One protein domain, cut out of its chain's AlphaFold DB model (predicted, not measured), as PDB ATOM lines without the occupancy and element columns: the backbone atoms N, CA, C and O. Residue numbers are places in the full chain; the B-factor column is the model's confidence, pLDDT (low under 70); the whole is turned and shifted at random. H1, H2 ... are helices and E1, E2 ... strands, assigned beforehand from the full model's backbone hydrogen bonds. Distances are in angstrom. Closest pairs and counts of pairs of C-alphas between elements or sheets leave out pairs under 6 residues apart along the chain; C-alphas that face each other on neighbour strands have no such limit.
ATOM      1  N   ASP A 540     -53.311 -29.108  25.388       64.56
ATOM      2  CA  ASP A 540     -51.901 -28.716  25.301       64.56
ATOM      3  C   ASP A 540     -50.973 -29.945  25.284       64.56
ATOM      4  O   ASP A 540     -50.019 -29.978  24.505       64.56
ATOM      5  N   GLU A 541     -51.298 -31.011  26.035       62.69
ATOM      6  CA  GLU A 541     -50.506 -32.251  26.046       62.69
ATOM      7  C   GLU A 541     -50.520 -32.986  24.693       62.69
ATOM      8  O   GLU A 541     -49.563 -33.677  24.338       62.69
ATOM      9  N   GLN A 542     -51.587 -32.840  23.900       63.66
ATOM     10  CA  GLN A 542     -51.681 -33.447  22.567       63.66
ATOM     11  C   GLN A 542     -50.951 -32.613  21.507       63.66
ATOM     12  O   GLN A 542     -50.425 -33.168  20.537       63.66
ATOM     13  N   CYS A 543     -50.845 -31.297  21.712       67.94
ATOM     14  CA  CYS A 543     -50.071 -30.408  20.846       67.94
ATOM     15  C   CYS A 543     -48.561 -30.711  20.901       67.94
ATOM     16  O   CYS A 543     -47.856 -30.526  19.905       67.94
ATOM     17  N   GLU A 544     -48.061 -31.253  22.018       70.56
ATOM     18  CA  GLU A 544     -46.657 -31.668  22.173       70.56
ATOM     19  C   GLU A 544     -46.244 -32.810  21.214       70.56
ATOM     20  O   GLU A 544     -45.056 -32.975  20.922       70.56
ATOM     21  N   LEU A 545     -47.201 -33.569  20.655       72.94
ATOM     22  CA  LEU A 545     -46.926 -34.641  19.687       72.94
ATOM     23  C   LEU A 545     -46.638 -34.142  18.270       72.94
ATOM     24  O   LEU A 545     -45.982 -34.849  17.498       72.94
ATOM     25  N   ILE A 546     -47.112 -32.947  17.908       79.94
ATOM     26  CA  ILE A 546     -46.985 -32.412  16.547       79.94
ATOM     27  C   ILE A 546     -45.503 -32.306  16.135       79.94
ATOM     28  O   ILE A 546     -45.132 -32.888  15.109       79.94
ATOM     29  N   PRO A 547     -44.609 -31.676  16.933       81.81
ATOM     30  CA  PRO A 547     -43.178 -31.624  16.631       81.81
ATOM     31  C   PRO A 547     -42.531 -33.007  16.506       81.81
ATOM     32  O   PRO A 547     -41.674 -33.216  15.644       81.81
ATOM     33  N   PHE A 548     -42.934 -33.960  17.355       81.25
ATOM     34  CA  PHE A 548     -42.382 -35.314  17.368       81.25
ATOM     35  C   PHE A 548     -42.739 -36.087  16.096       81.25
ATOM     36  O   PHE A 548     -41.851 -36.640  15.445       81.25
ATOM     37  N   LEU A 549     -44.018 -36.093  15.709       79.88
ATOM     38  CA  LEU A 549     -44.496 -36.819  14.531       79.88
ATOM     39  C   LEU A 549     -43.967 -36.209  13.228       79.88
ATOM     40  O   LEU A 549     -43.522 -36.960  12.359       79.88
ATOM     41  N   MET A 550     -43.910 -34.874  13.119       84.94
ATOM     42  CA  MET A 550     -43.299 -34.208  11.959       84.94
ATOM     43  C   MET A 550     -41.806 -34.515  11.850       84.94
ATOM     44  O   MET A 550     -41.320 -34.854  10.772       84.94
ATOM     45  N   THR A 551     -41.079 -34.475  12.971       85.25
ATOM     46  CA  THR A 551     -39.656 -34.840  12.984       85.25
ATOM     47  C   THR A 551     -39.467 -36.302  12.585       85.25
ATOM     48  O   THR A 551     -38.605 -36.602  11.766       85.25
ATOM     49  N   ARG A 552     -40.287 -37.224  13.104       83.31
ATOM     50  CA  ARG A 552     -40.213 -38.651  12.759       83.31
ATOM     51  C   ARG A 552     -40.483 -38.897  11.274       83.31
ATOM     52  O   ARG A 552     -39.756 -39.671  10.660       83.31
ATOM     53  N   ALA A 553     -41.490 -38.238  10.705       83.12
ATOM     54  CA  ALA A 553     -41.819 -38.353   9.289       83.12
ATOM     55  C   ALA A 553     -40.667 -37.865   8.400       83.12
ATOM     56  O   ALA A 553     -40.178 -38.616   7.560       83.12
ATOM     57  N   VAL A 554     -40.176 -36.643   8.638       87.19
ATOM     58  CA  VAL A 554     -39.094 -36.034   7.847       87.19
ATOM     59  C   VAL A 554     -37.782 -36.808   7.997       87.19
ATOM     60  O   VAL A 554     -37.138 -37.132   7.001       87.19
ATOM     61  N   MET A 555     -37.387 -37.151   9.225       87.75
ATOM     62  CA  MET A 555     -36.118 -37.843   9.473       87.75
ATOM     63  C   MET A 555     -36.156 -39.310   9.034       87.75
ATOM     64  O   MET A 555     -35.140 -39.830   8.579       87.75
ATOM     65  N   GLY A 556     -37.315 -39.973   9.106       83.50
ATOM     66  CA  GLY A 556     -37.478 -41.319   8.560       83.50
ATOM     67  C   GLY A 556     -37.394 -41.341   7.031       83.50
ATOM     68  O   GLY A 556     -36.735 -42.216   6.470       83.50
ATOM     69  N   THR A 557     -37.976 -40.347   6.348       84.56
ATOM     70  CA  THR A 557     -37.797 -40.175   4.897       84.56
ATOM     71  C   THR A 557     -36.341 -39.857   4.557       84.56
ATOM     72  O   THR A 557     -35.801 -40.413   3.608       84.56
ATOM     73  N   LEU A 558     -35.657 -39.048   5.373       87.06
ATOM     74  CA  LEU A 558     -34.232 -38.754   5.200       87.06
ATOM     75  C   LEU A 558     -33.354 -40.000   5.301       87.06
ATOM     76  O   LEU A 558     -32.472 -40.190   4.465       87.06
ATOM     77  N   GLU A 559     -33.579 -40.837   6.313       85.75
ATOM     78  CA  GLU A 559     -32.841 -42.092   6.470       85.75
ATOM     79  C   GLU A 559     -33.051 -43.027   5.276       85.75
ATOM     80  O   GLU A 559     -32.084 -43.640   4.819       85.75
ATOM     81  N   ARG A 560     -34.278 -43.092   4.745       82.44
ATOM     82  CA  ARG A 560     -34.628 -43.938   3.597       82.44
ATOM     83  C   ARG A 560     -34.029 -43.434   2.286       82.44
ATOM     84  O   ARG A 560     -33.386 -44.202   1.579       82.44
ATOM     85  N   GLU A 561     -34.227 -42.157   1.974       82.50
ATOM     86  CA  GLU A 561     -33.925 -41.604   0.647       82.50
ATOM     87  C   GLU A 561     -32.480 -41.108   0.518       82.50
ATOM     88  O   GLU A 561     -31.886 -41.180  -0.557       82.50
ATOM     89  N   ARG A 562     -31.887 -40.608   1.612       80.94
ATOM     90  CA  ARG A 562     -30.584 -39.912   1.603       80.94
ATOM     91  C   ARG A 562     -29.620 -40.374   2.698       80.94
ATOM     92  O   ARG A 562     -28.579 -39.751   2.910       80.94
ATOM     93  N   GLY A 563     -29.904 -41.487   3.378       81.88
ATOM     94  CA  GLY A 563     -29.061 -42.004   4.463       81.88
ATOM     95  C   GLY A 563     -27.605 -42.267   4.054       81.88
ATOM     96  O   GLY A 563     -26.690 -42.026   4.841       81.88
ATOM     97  N   ASP A 564     -27.370 -42.688   2.808       82.00
ATOM     98  CA  ASP A 564     -26.021 -42.936   2.279       82.00
ATOM     99  C   ASP A 564     -25.226 -41.636   2.037       82.00
ATOM    100  O   ASP A 564     -24.006 -41.613   2.195       82.00
ATOM    101  N   GLU A 565     -25.893 -40.515   1.732       84.12
ATOM    102  CA  GLU A 565     -25.250 -39.191   1.632       84.12
ATOM    103  C   GLU A 565     -24.697 -38.737   2.991       84.12
ATOM    104  O   GLU A 565     -23.658 -38.082   3.071       84.12
ATOM    105  N   LEU A 566     -25.364 -39.155   4.068       85.25
ATOM    106  CA  LEU A 566     -25.019 -38.836   5.450       85.25
ATOM    107  C   LEU A 566     -24.095 -39.866   6.112       85.25
ATOM    108  O   LEU A 566     -23.812 -39.773   7.311       85.25
ATOM    109  N   ALA A 567     -23.593 -40.840   5.354       84.12
ATOM    110  CA  ALA A 567     -22.698 -41.850   5.882       84.12
ATOM    111  C   ALA A 567     -21.357 -41.243   6.335       84.12
ATOM    112  O   ALA A 567     -20.737 -40.422   5.653       84.12
ATOM    113  N   THR A 568     -20.856 -41.709   7.482       83.62
ATOM    114  CA  THR A 568     -19.631 -41.210   8.129       83.62
ATOM    115  C   THR A 568     -18.435 -41.147   7.175       83.62
ATOM    116  O   THR A 568     -17.667 -40.186   7.210       83.62
ATOM    117  N   TYR A 569     -18.276 -42.144   6.299       81.88
ATOM    118  CA  TYR A 569     -17.156 -42.215   5.359       81.88
ATOM    119  C   TYR A 569     -17.212 -41.130   4.266       81.88
ATOM    120  O   TYR A 569     -16.152 -40.706   3.808       81.88
ATOM    121  N   ARG A 570     -18.406 -40.638   3.894       83.88
ATOM    122  CA  ARG A 570     -18.593 -39.552   2.912       83.88
ATOM    123  C   ARG A 570     -18.449 -38.169   3.523       83.88
ATOM    124  O   ARG A 570     -17.874 -37.286   2.902       83.88
ATOM    125  N   LEU A 571     -18.921 -37.987   4.756       87.44
ATOM    126  CA  LEU A 571     -18.843 -36.698   5.450       87.44
ATOM    127  C   LEU A 571     -17.431 -36.391   5.976       87.44
ATOM    128  O   LEU A 571     -17.049 -35.229   6.122       87.44
ATOM    129  N   ARG A 572     -16.637 -37.426   6.272       87.06
ATOM    130  CA  ARG A 572     -15.322 -37.289   6.910       87.06
ATOM    131  C   ARG A 572     -14.324 -36.422   6.121       87.06
ATOM    132  O   ARG A 572     -13.719 -35.565   6.764       87.06
ATOM    133  N   PRO A 573     -14.137 -36.571   4.793       86.50
ATOM    134  CA  PRO A 573     -13.247 -35.701   4.019       86.50
ATOM    135  C   PRO A 573     -13.661 -34.225   4.079       86.50
ATOM    136  O   PRO A 573     -12.827 -33.365   4.356       86.50
ATOM    137  N   THR A 574     -14.957 -33.953   3.917       86.81
ATOM    138  CA  THR A 574     -15.534 -32.603   3.964       86.81
ATOM    139  C   THR A 574     -15.317 -31.929   5.317       86.81
ATOM    140  O   THR A 574     -14.908 -30.774   5.375       86.81
ATOM    141  N   LEU A 575     -15.520 -32.649   6.425       87.88
ATOM    142  CA  LEU A 575     -15.308 -32.101   7.769       87.88
ATOM    143  C   LEU A 575     -13.830 -31.866   8.093       87.88
ATOM    144  O   LEU A 575     -13.510 -30.907   8.793       87.88
ATOM    145  N   ILE A 576     -12.928 -32.717   7.597       86.94
ATOM    146  CA  ILE A 576     -11.481 -32.526   7.778       86.94
ATOM    147  C   ILE A 576     -11.023 -31.245   7.072       86.94
ATOM    148  O   ILE A 576     -10.252 -30.488   7.655       86.94
ATOM    149  N   ASP A 577     -11.538 -30.960   5.873       85.88
ATOM    150  CA  ASP A 577     -11.187 -29.740   5.134       85.88
ATOM    151  C   ASP A 577     -11.740 -28.450   5.777       85.88
ATOM    152  O   ASP A 577     -11.279 -27.346   5.501       85.88
ATOM    153  N   MET A 578     -12.692 -28.552   6.705       86.44
ATOM    154  CA  MET A 578     -13.225 -27.398   7.440       86.44
ATOM    155  C   MET A 578     -12.425 -27.055   8.713       86.44
ATOM    156  O   MET A 578     -12.713 -26.044   9.364       86.44
ATOM    157  N   ILE A 579     -11.426 -27.865   9.085       86.06
ATOM    158  CA  ILE A 579     -10.657 -27.746  10.334       86.06
ATOM    159  C   ILE A 579      -9.226 -27.265  10.039       86.06
ATOM    160  O   ILE A 579      -8.521 -27.848   9.221       86.06
ATOM    161  N   ASP A 580      -8.764 -26.236  10.759       77.06
ATOM    162  CA  ASP A 580      -7.376 -25.739  10.691       77.06
ATOM    163  C   ASP A 580      -6.441 -26.458  11.675       77.06
ATOM    164  O   ASP A 580      -5.291 -26.752  11.345       77.06
ATOM    165  N   ARG A 581      -6.923 -26.782  12.885       71.19
ATOM    166  CA  ARG A 581      -6.186 -27.600  13.868       71.19
ATOM    167  C   ARG A 581      -7.059 -28.709  14.446       71.19
ATOM    168  O   ARG A 581      -8.069 -28.455  15.106       71.19
ATOM    169  N   ALA A 582      -6.631 -29.954  14.241       58.22
ATOM    170  CA  ALA A 582      -7.314 -31.140  14.741       58.22
ATOM    171  C   ALA A 582      -6.941 -31.418  16.210       58.22
ATOM    172  O   ALA A 582      -5.849 -31.894  16.511       58.22
ATOM    173  N   GLY A 583      -7.862 -31.151  17.139       58.38
ATOM    174  CA  GLY A 583      -7.711 -31.507  18.552       58.38
ATOM    175  C   GLY A 583      -9.038 -31.941  19.174       58.38
ATOM    176  O   GLY A 583     -10.050 -31.274  18.989       58.38
ATOM    177  N   LYS A 584      -9.040 -33.031  19.957       55.25
ATOM    178  CA  LYS A 584     -10.252 -33.609  20.588       55.25
ATOM    179  C   LYS A 584     -10.954 -32.692  21.607       55.25
ATOM    180  O   LYS A 584     -12.092 -32.957  21.964       55.25
ATOM    181  N   ARG A 585     -10.281 -31.649  22.120       54.22
ATOM    182  CA  ARG A 585     -10.810 -30.754  23.179       54.22
ATOM    183  C   ARG A 585     -10.997 -29.289  22.762       54.22
ATOM    184  O   ARG A 585     -11.703 -28.569  23.456       54.22
ATOM    185  N   ARG A 586     -10.374 -28.838  21.665       61.81
ATOM    186  CA  ARG A 586     -10.526 -27.494  21.070       61.81
ATOM    187  C   ARG A 586     -10.244 -27.596  19.569       61.81
ATOM    188  O   ARG A 586      -9.084 -27.575  19.170       61.81
ATOM    189  N   ARG A 587     -11.290 -27.778  18.758       75.06
ATOM    190  CA  ARG A 587     -11.185 -27.730  17.291       75.06
ATOM    191  C   ARG A 587     -11.200 -26.271  16.845       75.06
ATOM    192  O   ARG A 587     -12.083 -25.515  17.246       75.06
ATOM    193  N   GLU A 588     -10.222 -25.883  16.034       82.31
ATOM    194  CA  GLU A 588     -10.230 -24.590  15.343       82.31
ATOM    195  C   GLU A 588     -10.779 -24.815  13.933       82.31
ATOM    196  O   GLU A 588     -10.162 -25.512  13.127       82.31
ATOM    197  N   PHE A 589     -11.969 -24.276  13.664       85.88
ATOM    198  CA  PHE A 589     -12.601 -24.316  12.346       85.88
ATOM    199  C   PHE A 589     -12.154 -23.122  11.509       85.88
ATOM    200  O   PHE A 589     -12.027 -22.012  12.034       85.88
ATOM    201  N   ARG A 590     -11.996 -23.338  10.202       86.38
ATOM    202  CA  ARG A 590     -11.682 -22.279   9.240       86.38
ATOM    203  C   ARG A 590     -12.767 -21.198   9.271       86.38
ATOM    204  O   ARG A 590     -13.926 -21.515   8.988       86.38
ATOM    205  N   PRO A 591     -12.431 -19.915   9.513       85.12
ATOM    206  CA  PRO A 591     -13.416 -18.831   9.487       85.12
ATOM    207  C   PRO A 591     -14.171 -18.745   8.152       85.12
ATOM    208  O   PRO A 591     -15.374 -18.507   8.138       85.12
ATOM    209  N   ALA A 592     -13.486 -19.025   7.036       84.44
ATOM    210  CA  ALA A 592     -14.092 -19.066   5.706       84.44
ATOM    211  C   ALA A 592     -15.117 -20.207   5.540       84.44
ATOM    212  O   ALA A 592     -16.112 -20.030   4.844       84.44
ATOM    213  N   ALA A 593     -14.908 -21.358   6.189       84.00
ATOM    214  CA  ALA A 593     -15.859 -22.469   6.155       84.00
ATOM    215  C   ALA A 593     -17.119 -22.148   6.973       84.00
ATOM    216  O   ALA A 593     -18.228 -22.385   6.502       84.00
ATOM    217  N   ILE A 594     -16.956 -21.541   8.156       88.50
ATOM    218  CA  ILE A 594     -18.088 -21.070   8.970       88.50
ATOM    219  C   ILE A 594     -18.891 -20.011   8.209       88.50
ATOM    220  O   ILE A 594     -20.115 -20.095   8.175       88.50
ATOM    221  N   ALA A 595     -18.216 -19.043   7.581       85.81
ATOM    222  CA  ALA A 595     -18.872 -17.995   6.803       85.81
ATOM    223  C   ALA A 595     -19.675 -18.575   5.628       85.81
ATOM    224  O   ALA A 595     -20.844 -18.241   5.482       85.81
ATOM    225  N   ARG A 596     -19.093 -19.507   4.859       87.75
ATOM    226  CA  ARG A 596     -19.782 -20.182   3.744       87.75
ATOM    227  C   ARG A 596     -20.994 -20.996   4.193       87.75
ATOM    228  O   ARG A 596     -22.023 -20.963   3.531       87.75
ATOM    229  N   LEU A 597     -20.885 -21.721   5.306       89.31
ATOM    230  CA  LEU A 597     -22.002 -22.493   5.858       89.31
ATOM    231  C   LEU A 597     -23.111 -21.580   6.392       89.31
ATOM    232  O   LEU A 597     -24.280 -21.851   6.156       89.31
ATOM    233  N   SER A 598     -22.748 -20.497   7.081       88.75
ATOM    234  CA  SER A 598     -23.692 -19.486   7.574       88.75
ATOM    235  C   SER A 598     -24.421 -18.794   6.419       88.75
ATOM    236  O   SER A 598     -25.642 -18.689   6.444       88.75
ATOM    237  N   GLU A 599     -23.698 -18.413   5.363       87.88
ATOM    238  CA  GLU A 599     -24.273 -17.831   4.147       87.88
ATOM    239  C   GLU A 599     -25.224 -18.811   3.446       87.88
ATOM    240  O   GLU A 599     -26.350 -18.443   3.115       87.88
ATOM    241  N   ALA A 600     -24.815 -20.074   3.289       86.06
ATOM    242  CA  ALA A 600     -25.636 -21.101   2.656       86.06
ATOM    243  C   ALA A 600     -26.881 -21.480   3.477       86.06
ATOM    244  O   ALA A 600     -27.891 -21.848   2.890       86.06
ATOM    245  N   LEU A 601     -26.841 -21.400   4.809       84.81
ATOM    246  CA  LEU A 601     -27.986 -21.688   5.686       84.81
ATOM    247  C   LEU A 601     -28.934 -20.487   5.863       84.81
ATOM    248  O   LEU A 601     -30.063 -20.663   6.322       84.81
ATOM    249  N   GLY A 602     -28.493 -19.282   5.497       83.06
ATOM    250  CA  GLY A 602     -29.280 -18.053   5.551       83.06
ATOM    251  C   GLY A 602     -29.185 -17.286   6.875       83.06
ATOM    252  O   GLY A 602     -28.506 -17.665   7.828       83.06
ATOM    253  N   THR A 603     -29.906 -16.165   6.945       71.56
ATOM    254  CA  THR A 603     -29.759 -15.122   7.983       71.56
ATOM    255  C   THR A 603     -30.075 -15.569   9.415       71.56
ATOM    256  O   THR A 603     -29.688 -14.888  10.361       71.56
ATOM    257  N   GLN A 604     -30.747 -16.708   9.600       77.44
ATOM    258  CA  GLN A 604     -31.113 -17.248  10.917       77.44
ATOM    259  C   GLN A 604     -30.031 -18.162  11.542       77.44
ATOM    260  O   GLN A 604     -30.173 -18.611  12.687       77.44
ATOM    261  N   TRP A 605     -28.947 -18.440  10.808       84.75
ATOM    262  CA  TRP A 605     -27.823 -19.274  11.237       84.75
ATOM    263  C   TRP A 605     -26.541 -18.454  11.351       84.75
ATOM    264  O   TRP A 605     -25.781 -18.317  10.395       84.75
ATOM    265  N   ASP A 606     -26.280 -17.924  12.545       84.81
ATOM    266  CA  ASP A 606     -25.064 -17.167  12.825       84.81
ATOM    267  C   ASP A 606     -23.817 -18.064  12.973       84.81
ATOM    268  O   ASP A 606     -23.880 -19.292  13.115       84.81
ATOM    269  N   ALA A 607     -22.642 -17.431  12.969       84.06
ATOM    270  CA  ALA A 607     -21.361 -18.123  13.097       84.06
ATOM    271  C   ALA A 607     -21.245 -18.946  14.397       84.06
ATOM    272  O   ALA A 607     -20.531 -19.952  14.430       84.06
ATOM    273  N   VAL A 608     -21.946 -18.544  15.463       86.62
ATOM    274  CA  VAL A 608     -21.933 -19.230  16.763       86.62
ATOM    275  C   VAL A 608     -22.703 -20.545  16.682       86.62
ATOM    276  O   VAL A 608     -22.170 -21.593  17.060       86.62
ATOM    277  N   ARG A 609     -23.924 -20.525  16.140       87.00
ATOM    278  CA  ARG A 609     -24.782 -21.705  15.976       87.00
ATOM    279  C   ARG A 609     -24.189 -22.699  14.980       87.00
ATOM    280  O   ARG A 609     -24.196 -23.904  15.253       87.00
ATOM    281  N   VAL A 610     -23.619 -22.208  13.875       88.62
ATOM    282  CA  VAL A 610     -22.893 -23.041  12.902       88.62
ATOM    283  C   VAL A 610     -21.711 -23.731  13.576       88.62
ATOM    284  O   VAL A 610     -21.590 -24.953  13.491       88.62
ATOM    285  N   ARG A 611     -20.882 -22.991  14.321       88.31
ATOM    286  CA  ARG A 611     -19.735 -23.565  15.037       88.31
ATOM    287  C   ARG A 611     -20.156 -24.621  16.062       88.31
ATOM    288  O   ARG A 611     -19.599 -25.715  16.060       88.31
ATOM    289  N   ALA A 612     -21.148 -24.332  16.904       88.00
ATOM    290  CA  ALA A 612     -21.620 -25.274  17.921       88.00
ATOM    291  C   ALA A 612     -22.180 -26.568  17.304       88.00
ATOM    292  O   ALA A 612     -21.980 -27.666  17.830       88.00
ATOM    293  N   THR A 613     -22.863 -26.459  16.164       89.38
ATOM    294  CA  THR A 613     -23.428 -27.614  15.456       89.38
ATOM    295  C   THR A 613     -22.341 -28.401  14.710       89.38
ATOM    296  O   THR A 613     -22.356 -29.632  14.744       89.38
ATOM    297  N   LEU A 614     -21.334 -27.726  14.139       89.50
ATOM    298  CA  LEU A 614     -20.139 -28.360  13.563       89.50
ATOM    299  C   LEU A 614     -19.359 -29.166  14.607       89.50
ATOM    300  O   LEU A 614     -18.889 -30.262  14.305       89.50
ATOM    301  N   GLU A 615     -19.239 -28.670  15.842       89.00
ATOM    302  CA  GLU A 615     -18.592 -29.407  16.936       89.00
ATOM    303  C   GLU A 615     -19.318 -30.722  17.242       89.00
ATOM    304  O   GLU A 615     -18.668 -31.768  17.353       89.00
ATOM    305  N   LYS A 616     -20.657 -30.696  17.298       89.06
ATOM    306  CA  LYS A 616     -21.491 -31.897  17.481       89.06
ATOM    307  C   LYS A 616     -21.349 -32.871  16.310       89.06
ATOM    308  O   LYS A 616     -21.142 -34.062  16.536       89.06
ATOM    309  N   LEU A 617     -21.402 -32.372  15.076       89.50
ATOM    310  CA  LEU A 617     -21.250 -33.191  13.872       89.50
ATOM    311  C   LEU A 617     -19.862 -33.850  13.809       89.50
ATOM    312  O   LEU A 617     -19.753 -35.040  13.528       89.50
ATOM    313  N   CYS A 618     -18.800 -33.117  14.154       87.94
ATOM    314  CA  CYS A 618     -17.446 -33.666  14.222       87.94
ATOM    315  C   CYS A 618     -17.287 -34.705  15.343       87.94
ATOM    316  O   CYS A 618     -16.572 -35.684  15.154       87.94
ATOM    317  N   SER A 619     -17.961 -34.535  16.484       86.81
ATOM    318  CA  SER A 619     -17.991 -35.553  17.546       86.81
ATOM    319  C   SER A 619     -18.596 -36.874  17.051       86.81
ATOM    320  O   SER A 619     -18.068 -37.955  17.306       86.81
ATOM    321  N   ILE A 620     -19.659 -36.793  16.251       87.06
ATOM    322  CA  ILE A 620     -20.308 -37.966  15.657       87.06
ATOM    323  C   ILE A 620     -19.423 -38.604  14.579       87.06
ATOM    324  O   ILE A 620     -19.127 -39.794  14.636       87.06
ATOM    325  N   VAL A 621     -18.968 -37.814  13.603       86.38
ATOM    326  CA  VAL A 621     -18.329 -38.338  12.386       86.38
ATOM    327  C   VAL A 621     -16.834 -38.621  12.567       86.38
ATOM    328  O   VAL A 621     -16.321 -39.596  12.021       86.38
ATOM    329  N   LEU A 622     -16.112 -37.775  13.309       84.75
ATOM    330  CA  LEU A 622     -14.654 -37.871  13.457       84.75
ATOM    331  C   LEU A 622     -14.234 -38.583  14.745       84.75
ATOM    332  O   LEU A 622     -13.227 -39.289  14.729       84.75
ATOM    333  N   ASP A 623     -14.981 -38.403  15.841       83.00
ATOM    334  CA  ASP A 623     -14.671 -39.041  17.130       83.00
ATOM    335  C   ASP A 623     -15.439 -40.350  17.365       83.00
ATOM    336  O   ASP A 623     -15.106 -41.078  18.300       83.00
ATOM    337  N   GLY A 624     -16.422 -40.671  16.515       78.69
ATOM    338  CA  GLY A 624     -17.200 -41.907  16.601       78.69
ATOM    339  C   GLY A 624     -18.149 -41.948  17.798       78.69
ATOM    340  O   GLY A 624     -18.342 -43.011  18.386       78.69
ATOM    341  N   ALA A 625     -18.716 -40.804  18.198       78.50
ATOM    342  CA  ALA A 625     -19.752 -40.787  19.228       78.50
ATOM    343  C   ALA A 625     -20.927 -41.697  18.824       78.50
ATOM    344  O   ALA A 625     -21.325 -41.728  17.660       78.50
ATOM    345  N   ASN A 626     -21.504 -42.420  19.792       74.75
ATOM    346  CA  ASN A 626     -22.600 -43.367  19.564       74.75
ATOM    347  C   ASN A 626     -23.941 -42.644  19.310       74.75
ATOM    348  O   ASN A 626     -24.859 -42.696  20.129       74.75
ATOM    349  N   ARG A 627     -24.029 -41.889  18.212       80.38
ATOM    350  CA  ARG A 627     -25.211 -41.129  17.795       80.38
ATOM    351  C   ARG A 627     -25.245 -41.041  16.269       80.38
ATOM    352  O   ARG A 627     -24.213 -40.814  15.651       80.38
ATOM    353  N   LYS A 628     -26.416 -41.206  15.650       82.38
ATOM    354  CA  LYS A 628     -26.564 -41.064  14.191       82.38
ATOM    355  C   LYS A 628     -26.610 -39.588  13.781       82.38
ATOM    356  O   LYS A 628     -27.147 -38.761  14.514       82.38
ATOM    357  N   VAL A 629     -26.107 -39.267  12.587       84.19
ATOM    358  CA  VAL A 629     -26.216 -37.919  11.984       84.19
ATOM    359  C   VAL A 629     -27.684 -37.548  11.727       84.19
ATOM    360  O   VAL A 629     -28.078 -36.403  11.916       84.19
ATOM    361  N   THR A 630     -28.509 -38.542  11.402       83.56
ATOM    362  CA  THR A 630     -29.962 -38.452  11.184       83.56
ATOM    363  C   THR A 630     -30.781 -38.373  12.477       83.56
ATOM    364  O   THR A 630     -32.004 -38.361  12.427       83.56
ATOM    365  N   ALA A 631     -30.145 -38.304  13.651       78.50
ATOM    366  CA  ALA A 631     -30.868 -38.230  14.921       78.50
ATOM    367  C   ALA A 631     -31.507 -36.853  15.183       78.50
ATOM    368  O   ALA A 631     -32.446 -36.762  15.965       78.50
ATOM    369  N   GLU A 632     -30.987 -35.780  14.576       85.81
ATOM    370  CA  GLU A 632     -31.489 -34.415  14.770       85.81
ATOM    371  C   GLU A 632     -31.492 -33.642  13.437       85.81
ATOM    372  O   GLU A 632     -30.456 -33.623  12.759       85.81
ATOM    373  N   PRO A 633     -32.583 -32.925  13.087       88.25
ATOM    374  CA  PRO A 633     -32.664 -32.143  11.847       88.25
ATOM    375  C   PRO A 633     -31.553 -31.092  11.730       88.25
ATOM    376  O   PRO A 633     -31.035 -30.836  10.649       88.25
ATOM    377  N   THR A 634     -31.123 -30.523  12.860       90.06
ATOM    378  CA  THR A 634     -30.052 -29.517  12.946       90.06
ATOM    379  C   THR A 634     -28.697 -30.071  12.492       90.06
ATOM    380  O   THR A 634     -27.951 -29.394  11.788       90.06
ATOM    381  N   ILE A 635     -28.371 -31.305  12.897       90.19
ATOM    382  CA  ILE A 635     -27.096 -31.962  12.583       90.19
ATOM    383  C   ILE A 635     -27.120 -32.479  11.143       90.19
ATOM    384  O   ILE A 635     -26.166 -32.256  10.398       90.19
ATOM    385  N   ALA A 636     -28.222 -33.119  10.747       90.88
ATOM    386  CA  ALA A 636     -28.419 -33.607   9.388       90.88
ATOM    387  C   ALA A 636     -28.436 -32.474   8.353       90.88
ATOM    388  O   ALA A 636     -27.766 -32.575   7.329       90.88
ATOM    389  N   GLY A 637     -29.134 -31.372   8.644       91.44
ATOM    390  CA  GLY A 637     -29.207 -30.208   7.764       91.44
ATOM    391  C   GLY A 637     -27.831 -29.596   7.502       91.44
ATOM    392  O   GLY A 637     -27.438 -29.409   6.354       91.44
ATOM    393  N   LEU A 638     -27.039 -29.383   8.560       92.31
ATOM    394  CA  LEU A 638     -25.670 -28.879   8.430       92.31
ATOM    395  C   LEU A 638     -24.754 -29.851   7.667       92.31
ATOM    396  O   LEU A 638     -23.912 -29.411   6.884       92.31
ATOM    397  N   ALA A 639     -24.909 -31.159   7.887       91.56
ATOM    398  CA  ALA A 639     -24.141 -32.178   7.179       91.56
ATOM    399  C   ALA A 639     -24.441 -32.176   5.671       91.56
ATOM    400  O   ALA A 639     -23.501 -32.198   4.878       91.56
ATOM    401  N   LEU A 640     -25.718 -32.077   5.280       91.38
ATOM    402  CA  LEU A 640     -26.129 -31.987   3.875       91.38
ATOM    403  C   LEU A 640     -25.670 -30.686   3.213       91.38
ATOM    404  O   LEU A 640     -25.160 -30.736   2.101       91.38
ATOM    405  N   VAL A 641     -25.768 -29.534   3.890       91.69
ATOM    406  CA  VAL A 641     -25.242 -28.271   3.336       91.69
ATOM    407  C   VAL A 641     -23.726 -28.346   3.161       91.69
ATOM    408  O   VAL A 641     -23.205 -27.959   2.118       91.69
ATOM    409  N   GLY A 642     -23.000 -28.880   4.147       88.12
ATOM    410  CA  GLY A 642     -21.551 -29.052   4.049       88.12
ATOM    411  C   GLY A 642     -21.141 -29.990   2.913       88.12
ATOM    412  O   GLY A 642     -20.230 -29.662   2.154       88.12
ATOM    413  N   ALA A 643     -21.827 -31.127   2.773       87.06
ATOM    414  CA  ALA A 643     -21.610 -32.071   1.681       87.06
ATOM    415  C   ALA A 643     -21.957 -31.454   0.318       87.06
ATOM    416  O   ALA A 643     -21.126 -31.502  -0.584       87.06
ATOM    417  N   GLY A 644     -23.112 -30.796   0.208       87.38
ATOM    418  CA  GLY A 644     -23.597 -30.137  -1.003       87.38
ATOM    419  C   GLY A 644     -22.700 -28.992  -1.478       87.38
ATOM    420  O   GLY A 644     -22.455 -28.857  -2.672       87.38
ATOM    421  N   LEU A 645     -22.119 -28.204  -0.563       87.75
ATOM    422  CA  LEU A 645     -21.123 -27.181  -0.916       87.75
ATOM    423  C   LEU A 645     -19.823 -27.789  -1.462       87.75
ATOM    424  O   LEU A 645     -19.175 -27.182  -2.313       87.75
ATOM    425  N   ALA A 646     -19.423 -28.959  -0.959       85.12
ATOM    426  CA  ALA A 646     -18.212 -29.644  -1.401       85.12
ATOM    427  C   ALA A 646     -18.417 -30.403  -2.722       85.12
ATOM    428  O   ALA A 646     -17.503 -30.460  -3.542       85.12
ATOM    429  N   SER A 647     -19.605 -30.975  -2.930       84.50
ATOM    430  CA  SER A 647     -19.973 -31.734  -4.130       84.50
ATOM    431  C   SER A 647     -20.523 -30.858  -5.262       84.50
ATOM    432  O   SER A 647     -20.484 -31.268  -6.419       84.50
ATOM    433  N   GLY A 648     -21.023 -29.657  -4.948       83.38
ATOM    434  CA  GLY A 648     -21.774 -28.808  -5.875       83.38
ATOM    435  C   GLY A 648     -23.220 -29.270  -6.100       83.38
ATOM    436  O   GLY A 648     -23.849 -28.837  -7.066       83.38
ATOM    437  N   ASP A 649     -23.747 -30.158  -5.252       86.31
ATOM    438  CA  ASP A 649     -25.093 -30.705  -5.399       86.31
ATOM    439  C   ASP A 649     -26.161 -29.769  -4.805       86.31
ATOM    440  O   ASP A 649     -26.320 -29.638  -3.586       86.31
ATOM    441  N   ALA A 650     -26.918 -29.126  -5.697       85.12
ATOM    442  CA  ALA A 650     -28.022 -28.240  -5.347       85.12
ATOM    443  C   ALA A 650     -29.144 -28.956  -4.574       85.12
ATOM    444  O   ALA A 650     -29.760 -28.344  -3.705       85.12
ATOM    445  N   ASP A 651     -29.380 -30.245  -4.828       84.38
ATOM    446  CA  ASP A 651     -30.452 -30.994  -4.172       84.38
ATOM    447  C   ASP A 651     -30.071 -31.337  -2.722       84.38
ATOM    448  O   ASP A 651     -30.933 -31.353  -1.844       84.38
ATOM    449  N   GLN A 652     -28.784 -31.573  -2.441       86.56
ATOM    450  CA  GLN A 652     -28.252 -31.708  -1.073       86.56
ATOM    451  C   GLN A 652     -28.288 -30.379  -0.318       86.56
ATOM    452  O   GLN A 652     -28.669 -30.343   0.852       86.56
ATOM    453  N   LEU A 653     -27.948 -29.277  -0.993       87.62
ATOM    454  CA  LEU A 653     -28.034 -27.934  -0.418       87.62
ATOM    455  C   LEU A 653     -29.470 -27.581  -0.013       87.62
ATOM    456  O   LEU A 653     -29.686 -27.169   1.125       87.62
ATOM    457  N   LEU A 654     -30.444 -27.797  -0.901       88.81
ATOM    458  CA  LEU A 654     -31.858 -27.513  -0.641       88.81
ATOM    459  C   LEU A 654     -32.421 -28.371   0.499       88.81
ATOM    460  O   LEU A 654     -33.051 -27.838   1.412       88.81
ATOM    461  N   ALA A 655     -32.147 -29.680   0.498       88.31
ATOM    462  CA  ALA A 655     -32.557 -30.567   1.588       88.31
ATOM    463  C   ALA A 655     -31.925 -30.149   2.927       88.31
ATOM    464  O   ALA A 655     -32.599 -30.107   3.958       88.31
ATOM    465  N   GLY A 656     -30.644 -29.771   2.910       89.31
ATOM    466  CA  GLY A 656     -29.939 -29.285   4.091       89.31
ATOM    467  C   GLY A 656     -30.502 -27.971   4.643       89.31
ATOM    468  O   GLY A 656     -30.704 -27.849   5.854       89.31
ATOM    469  N   GLN A 657     -30.813 -27.014   3.766       91.12
ATOM    470  CA  GLN A 657     -31.445 -25.737   4.118       91.12
ATOM    471  C   GLN A 657     -32.851 -25.933   4.694       91.12
ATOM    472  O   GLN A 657     -33.182 -25.334   5.719       91.12
ATOM    473  N   ALA A 658     -33.663 -26.803   4.090       90.00
ATOM    474  CA  ALA A 658     -35.020 -27.076   4.551       90.00
ATOM    475  C   ALA A 658     -35.035 -27.753   5.936       90.00
ATOM    476  O   ALA A 658     -35.765 -27.323   6.831       90.00
ATOM    477  N   LEU A 659     -34.150 -28.731   6.179       90.56
ATOM    478  CA  LEU A 659     -33.975 -29.343   7.506       90.56
ATOM    479  C   LEU A 659     -33.491 -28.339   8.559       90.56
ATOM    480  O   LEU A 659     -33.916 -28.379   9.718       90.56
ATOM    481  N   ALA A 660     -32.606 -27.423   8.164       88.31
ATOM    482  CA  ALA A 660     -32.115 -26.369   9.034       88.31
ATOM    483  C   ALA A 660     -33.206 -25.339   9.376       88.31
ATOM    484  O   ALA A 660     -33.269 -24.896  10.524       88.31
ATOM    485  N   ARG A 661     -34.092 -25.000   8.428       89.50
ATOM    486  CA  ARG A 661     -35.294 -24.177   8.663       89.50
ATOM    487  C   ARG A 661     -36.245 -24.884   9.628       89.50
ATOM    488  O   ARG A 661     -36.612 -24.299  10.646       89.50
ATOM    489  N   LEU A 662     -36.565 -26.156   9.376       89.62
ATOM    490  CA  LEU A 662     -37.414 -26.973  10.249       89.62
ATOM    491  C   LEU A 662     -36.882 -27.018  11.688       89.62
ATOM    492  O   LEU A 662     -37.636 -26.799  12.634       89.62
ATOM    493  N   ALA A 663     -35.572 -27.219  11.872       88.25
ATOM    494  CA  ALA A 663     -34.945 -27.219  13.195       88.25
ATOM    495  C   ALA A 663     -35.188 -25.920  13.983       88.25
ATOM    496  O   ALA A 663     -35.384 -25.959  15.198       88.25
ATOM    497  N   LEU A 664     -35.173 -24.769  13.307       87.62
ATOM    498  CA  LEU A 664     -35.405 -23.470  13.937       87.62
ATOM    499  C   LEU A 664     -36.869 -23.247  14.303       87.62
ATOM    500  O   LEU A 664     -37.151 -22.647  15.341       87.62
ATOM    501  N   VAL A 665     -37.800 -23.722  13.474       87.50
ATOM    502  CA  VAL A 665     -39.229 -23.663  13.799       87.50
ATOM    503  C   VAL A 665     -39.543 -24.587  14.978       87.50
ATOM    504  O   VAL A 665     -40.165 -24.144  15.939       87.50
ATOM    505  N   LEU A 666     -39.013 -25.816  14.985       85.50
ATOM    506  CA  LEU A 666     -39.158 -26.759  16.102       85.50
ATOM    507  C   LEU A 666     -38.645 -26.173  17.428       85.50
ATOM    508  O   LEU A 666     -39.325 -26.282  18.446       85.50
ATOM    509  N   GLN A 667     -37.488 -25.500  17.421       84.12
ATOM    510  CA  GLN A 667     -36.954 -24.824  18.613       84.12
ATOM    511  C   GLN A 667     -37.870 -23.699  19.114       84.12
ATOM    512  O   GLN A 667     -38.034 -23.543  20.323       84.12
ATOM    513  N   ARG A 668     -38.486 -22.925  18.209       83.44
ATOM    514  CA  ARG A 668     -39.442 -21.864  18.577       83.44
ATOM    515  C   ARG A 668     -40.739 -22.430  19.152       83.44
ATOM    516  O   ARG A 668     -41.224 -21.916  20.155       83.44
ATOM    517  N   VAL A 669     -41.259 -23.509  18.566       78.50
ATOM    518  CA  VAL A 669     -42.447 -24.222  19.066       78.50
ATOM    519  C   VAL A 669     -42.187 -24.787  20.468       78.50
ATOM    520  O   VAL A 669     -42.994 -24.589  21.372       78.50
ATOM    521  N   GLN A 670     -41.022 -25.407  20.687       75.19
ATOM    522  CA  GLN A 670     -40.625 -25.943  21.994       75.19
ATOM    523  C   GLN A 670     -40.412 -24.852  23.056       75.19
ATOM    524  O   GLN A 670     -40.811 -25.036  24.203       75.19
ATOM    525  N   ALA A 671     -39.817 -23.710  22.691       72.94
ATOM    526  CA  ALA A 671     -39.650 -22.583  23.611       72.94
ATOM    527  C   ALA A 671     -41.006 -22.019  24.073       72.94
ATOM    528  O   ALA A 671     -41.199 -21.763  25.260       72.94
ATOM    529  N   ARG A 672     -41.979 -21.916  23.158       67.19
ATOM    530  CA  ARG A 672     -43.329 -21.420  23.465       67.19
ATOM    531  C   ARG A 672     -44.131 -22.381  24.349       67.19
ATOM    532  O   ARG A 672     -44.837 -21.924  25.244       67.19
ATOM    533  N   ALA A 673     -43.980 -23.693  24.156       59.22
ATOM    534  CA  ALA A 673     -44.559 -24.704  25.047       59.22
ATOM    535  C   ALA A 673     -43.987 -24.625  26.482       59.22
ATOM    536  O   ALA A 673     -44.687 -24.906  27.451       59.22
ATOM    537  N   GLY A 674     -42.731 -24.186  26.630       53.50
ATOM    538  CA  GLY A 674     -42.113 -23.906  27.930       53.50
ATOM    539  C   GLY A 674     -42.674 -22.660  28.630       53.50
ATOM    540  O   GLY A 674     -42.901 -22.699  29.839       53.50
ATOM    541  N   ASP A 675     -42.946 -21.589  27.876       48.44
ATOM    542  CA  ASP A 675     -43.450 -20.306  28.399       48.44
ATOM    543  C   ASP A 675     -44.968 -20.300  28.674       48.44
ATOM    544  O   ASP A 675     -45.434 -19.579  29.559       48.44
ATOM    545  N   GLY A 676     -45.753 -21.153  28.001       47.97
ATOM    546  CA  GLY A 676     -47.199 -21.311  28.240       47.97
ATOM    547  C   GLY A 676     -47.569 -21.768  29.660       47.97
ATOM    548  O   GLY A 676     -48.687 -21.540  30.116       47.97
ATOM    549  N   ARG A 677     -46.611 -22.325  30.418       44.72
ATOM    550  CA  ARG A 677     -46.776 -22.628  31.854       44.72
ATOM    551  C   ARG A 677     -46.720 -21.382  32.754       44.72
ATOM    552  O   ARG A 677     -47.051 -21.490  33.932       44.72
ATOM    553  N   ALA A 678     -46.309 -20.219  32.234       37.94
ATOM    554  CA  ALA A 678     -46.063 -19.004  33.015       37.94
ATOM    555  C   ALA A 678     -47.046 -17.843  32.757       37.94
ATOM    556  O   ALA A 678     -47.094 -16.921  33.571       37.94
ATOM    557  N   GLN A 679     -47.863 -17.864  31.696       33.22
ATOM    558  CA  GLN A 679     -48.810 -16.773  31.423       33.22
ATOM    559  C   GLN A 679     -50.131 -17.271  30.833       33.22
ATOM    560  O   GLN A 679     -50.198 -17.805  29.730       33.22
ATOM    561  N   GLY A 680     -51.202 -17.074  31.603       36.28
ATOM    562  CA  GLY A 680     -52.561 -17.395  31.200       36.28
ATOM    563  C   GLY A 680     -53.112 -16.449  30.132       36.28
ATOM    564  O   GLY A 680     -52.869 -15.247  30.164       36.28
ATOM    565  N   ARG A 681     -53.920 -17.045  29.245       41.47
ATOM    566  CA  ARG A 681     -54.973 -16.457  28.394       41.47
ATOM    567  C   ARG A 681     -54.675 -15.079  27.793       41.47
ATOM    568  O   ARG A 681     -55.063 -14.052  28.342       41.47
ATOM    569  N   GLY A 682     -54.170 -15.100  26.565       38.12
ATOM    570  CA  GLY A 682     -54.321 -13.977  25.647       38.12
ATOM    571  C   GLY A 682     -53.337 -14.010  24.491       38.12
ATOM    572  O   GLY A 682     -52.461 -13.168  24.477       38.12
ATOM    573  N   ASP A 683     -53.457 -14.971  23.566       43.84
ATOM    574  CA  ASP A 683     -52.945 -14.816  22.189       43.84
ATOM    575  C   ASP A 683     -53.368 -15.991  21.287       43.84
ATOM    576  O   ASP A 683     -52.599 -16.894  20.965       43.84
ATOM    577  N   HIS A 684     -54.639 -16.005  20.873       45.38
ATOM    578  CA  HIS A 684     -55.140 -17.002  19.916       45.38
ATOM    579  C   HIS A 684     -54.699 -16.722  18.464       45.38
ATOM    580  O   HIS A 684     -54.675 -17.644  17.653       45.38
ATOM    581  N   GLY A 685     -54.311 -15.482  18.129       45.38
ATOM    582  CA  GLY A 685     -53.856 -15.110  16.777       45.38
ATOM    583  C   GLY A 685     -52.460 -15.635  16.427       45.38
ATOM    584  O   GLY A 685     -52.223 -16.082  15.307       45.38
ATOM    585  N   ASP A 686     -51.557 -15.665  17.403       55.25
ATOM    586  CA  ASP A 686     -50.171 -16.098  17.213       55.25
ATOM    587  C   ASP A 686     -49.989 -17.628  17.224       55.25
ATOM    588  O   ASP A 686     -49.036 -18.153  16.640       55.25
ATOM    589  N   ALA A 687     -50.888 -18.363  17.887       56.84
ATOM    590  CA  ALA A 687     -50.834 -19.823  17.949       56.84
ATOM    591  C   ALA A 687     -51.110 -20.462  16.577       56.84
ATOM    592  O   ALA A 687     -50.447 -21.421  16.195       56.84
ATOM    593  N   HIS A 688     -52.026 -19.901  15.783       60.59
ATOM    594  CA  HIS A 688     -52.259 -20.388  14.422       60.59
ATOM    595  C   HIS A 688     -51.039 -20.136  13.517       60.59
ATOM    596  O   HIS A 688     -50.688 -20.987  12.695       60.59
ATOM    597  N   ALA A 689     -50.366 -18.992  13.679       68.00
ATOM    598  CA  ALA A 689     -49.201 -18.640  12.875       68.00
ATOM    599  C   ALA A 689     -48.026 -19.608  13.101       68.00
ATOM    600  O   ALA A 689     -47.399 -20.036  12.134       68.00
ATOM    601  N   ILE A 690     -47.765 -20.015  14.352       76.12
ATOM    602  CA  ILE A 690     -46.624 -20.894  14.662       76.12
ATOM    603  C   ILE A 690     -46.832 -22.337  14.179       76.12
ATOM    604  O   ILE A 690     -45.883 -22.971  13.719       76.12
ATOM    605  N   TRP A 691     -48.067 -22.852  14.231       79.06
ATOM    606  CA  TRP A 691     -48.387 -24.187  13.715       79.06
ATOM    607  C   TRP A 691     -48.382 -24.232  12.187       79.06
ATOM    608  O   TRP A 691     -47.864 -25.186  11.610       79.06
ATOM    609  N   SER A 692     -48.872 -23.173  11.537       77.94
ATOM    610  CA  SER A 692     -48.790 -23.022  10.081       77.94
ATOM    611  C   SER A 692     -47.339 -22.927   9.605       77.94
ATOM    612  O   SER A 692     -46.978 -23.550   8.612       77.94
ATOM    613  N   GLU A 693     -46.491 -22.186  10.324       83.19
ATOM    614  CA  GLU A 693     -45.064 -22.082  10.009       83.19
ATOM    615  C   GLU A 693     -44.338 -23.426  10.198       83.19
ATOM    616  O   GLU A 693     -43.429 -23.755   9.431       83.19
ATOM    617  N   LEU A 694     -44.739 -24.225  11.196       84.12
ATOM    618  CA  LEU A 694     -44.200 -25.570  11.410       84.12
ATOM    619  C   LEU A 694     -44.598 -26.529  10.286       84.12
ATOM    620  O   LEU A 694     -43.735 -27.251   9.792       84.12
ATOM    621  N   GLU A 695     -45.866 -26.525   9.870       82.31
ATOM    622  CA  GLU A 695     -46.344 -27.363   8.766       82.31
ATOM    623  C   GLU A 695     -45.666 -26.998   7.445       82.31
ATOM    624  O   GLU A 695     -45.202 -27.893   6.742       82.31
ATOM    625  N   GLU A 696     -45.519 -25.706   7.141       86.38
ATOM    626  CA  GLU A 696     -44.804 -25.241   5.948       86.38
ATOM    627  C   GLU A 696     -43.339 -25.703   5.967       86.38
ATOM    628  O   GLU A 696     -42.882 -26.370   5.041       86.38
ATOM    629  N   ALA A 697     -42.612 -25.440   7.059       87.06
ATOM    630  CA  ALA A 697     -41.203 -25.818   7.159       87.06
ATOM    631  C   ALA A 697     -40.990 -27.339   7.147       87.06
ATOM    632  O   ALA A 697     -39.984 -27.821   6.621       87.06
ATOM    633  N   ALA A 698     -41.918 -28.106   7.723       84.88
ATOM    634  CA  ALA A 698     -41.877 -29.558   7.667       84.88
ATOM    635  C   ALA A 698     -42.176 -30.069   6.254       84.88
ATOM    636  O   ALA A 698     -41.551 -31.039   5.833       84.88
ATOM    637  N   THR A 699     -43.090 -29.421   5.522       83.94
ATOM    638  CA  THR A 699     -43.489 -29.825   4.163       83.94
ATOM    639  C   THR A 699     -42.344 -29.580   3.198       83.94
ATOM    640  O   THR A 699     -41.932 -30.498   2.492       83.94
ATOM    641  N   ASP A 700     -41.741 -28.393   3.272       86.06
ATOM    642  CA  ASP A 700     -40.531 -28.053   2.527       86.06
ATOM    643  C   ASP A 700     -39.414 -29.071   2.785       86.06
ATOM    644  O   ASP A 700     -38.757 -29.536   1.854       86.06
ATOM    645  N   ALA A 701     -39.198 -29.443   4.053       86.94
ATOM    646  CA  ALA A 701     -38.175 -30.413   4.425       86.94
ATOM    647  C   ALA A 701     -38.500 -31.822   3.917       86.94
ATOM    648  O   ALA A 701     -37.615 -32.492   3.390       86.94
ATOM    649  N   PHE A 702     -39.751 -32.264   4.043       83.69
ATOM    650  CA  PHE A 702     -40.198 -33.565   3.562       83.69
ATOM    651  C   PHE A 702     -40.026 -33.680   2.041       83.69
ATOM    652  O   PHE A 702     -39.416 -34.636   1.562       83.69
ATOM    653  N   GLU A 703     -40.481 -32.677   1.286       83.88
ATOM    654  CA  GLU A 703     -40.336 -32.640  -0.168       83.88
ATOM    655  C   GLU A 703     -38.874 -32.550  -0.608       83.88
ATOM    656  O   GLU A 703     -38.453 -33.285  -1.501       83.88
ATOM    657  N   ALA A 704     -38.079 -31.665  -0.000       85.62
ATOM    658  CA  ALA A 704     -36.683 -31.479  -0.387       85.62
ATOM    659  C   ALA A 704     -35.847 -32.742  -0.133       85.62
ATOM    660  O   ALA A 704     -34.966 -33.077  -0.926       85.62
ATOM    661  N   VAL A 705     -36.151 -33.471   0.942       85.06
ATOM    662  CA  VAL A 705     -35.508 -34.746   1.260       85.06
ATOM    663  C   VAL A 705     -35.954 -35.858   0.305       85.06
ATOM    664  O   VAL A 705     -35.108 -36.640  -0.128       85.06
ATOM    665  N   ALA A 706     -37.238 -35.900  -0.066       79.69
ATOM    666  CA  ALA A 706     -37.797 -36.900  -0.980       79.69
ATOM    667  C   ALA A 706     -37.404 -36.690  -2.457       79.69
ATOM    668  O   ALA A 706     -37.467 -37.624  -3.256       79.69
ATOM    669  N   ARG A 707     -36.984 -35.480  -2.852       72.25
ATOM    670  CA  ARG A 707     -36.472 -35.210  -4.204       72.25
ATOM    671  C   ARG A 707     -35.151 -35.951  -4.422       72.25
ATOM    672  O   ARG A 707     -34.109 -35.540  -3.909       72.25
TER     673      ARG A 707
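AT A GLANCE: This is residues 540 to 707 of the 711 residues of an uncharacterized protein of Firmicutes bacterium ADurb.Bin506 (UniProt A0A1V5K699). The long helix H7 runs beside H8 and H2 in a three-helix up-and-down bundle, each helix running against the one before it in the chain; towards one end H6 folds back along H7, and H3, H4 and H5 pack round H6 as a head. At the other end residues 677 to 686 stick out. The printed part has 168 residues with eight named helices and one named strand, in the order H1, H2, H3, E1, H4, H5, H6, H7, H8; its class is mostly helix. It is compact, with a radius of gyration of the C-alphas of 16.8 A, and elongated, spanning 52 by 33 by 30 A.

IN THESE COORDINATES: H7, residues 650 to 675, is 37.9 A long and begins at C-alpha 650 (-28.022, -28.240, -5.347). H8, 684 to 706, measures 33.7 A and ends at C-alpha 706 (-37.797, -36.900, -0.980); H2, 545 to 562, measures 24.9 A. The others are H1, 540 to 543; H3, 568 to 577; E1, 579 to 581; H4, 591 to 601; H5, 607 to 621; and H6, 633 to 647.

HOW THE PARTS SIT: H7 and H8 form a helical hairpin at 27 degrees, closest at the C-alphas of Ala 658 and Ala 701, 4.6 A. H8 touches H2 with residues 698 to 706 alone, closest at C-alphas 702 and 554, 5.1 A. The hub H6 forms a hairpin with H7, C-alphas 637 and 656 being closest at 3.9 A, and touches H3, H4 and H5. H1 meets H2 only through their link. E1 pairs with no named strand. Every O i to N i+4 pair is within hydrogen-bond range in H2, H4, H5, H6 and H7, against 4 of 6 in H3 and 17 of 19 in H8; H1 is too short for one.

THE WHOLE: The farthest C-alphas, of Arg 581 and Arg 681, are 52.1 A apart. The printed part has no cut; the link H5 to H6 is long. The pLDDT is under 70 at residues 540 to 543, 582 to 586 and 672 to 689.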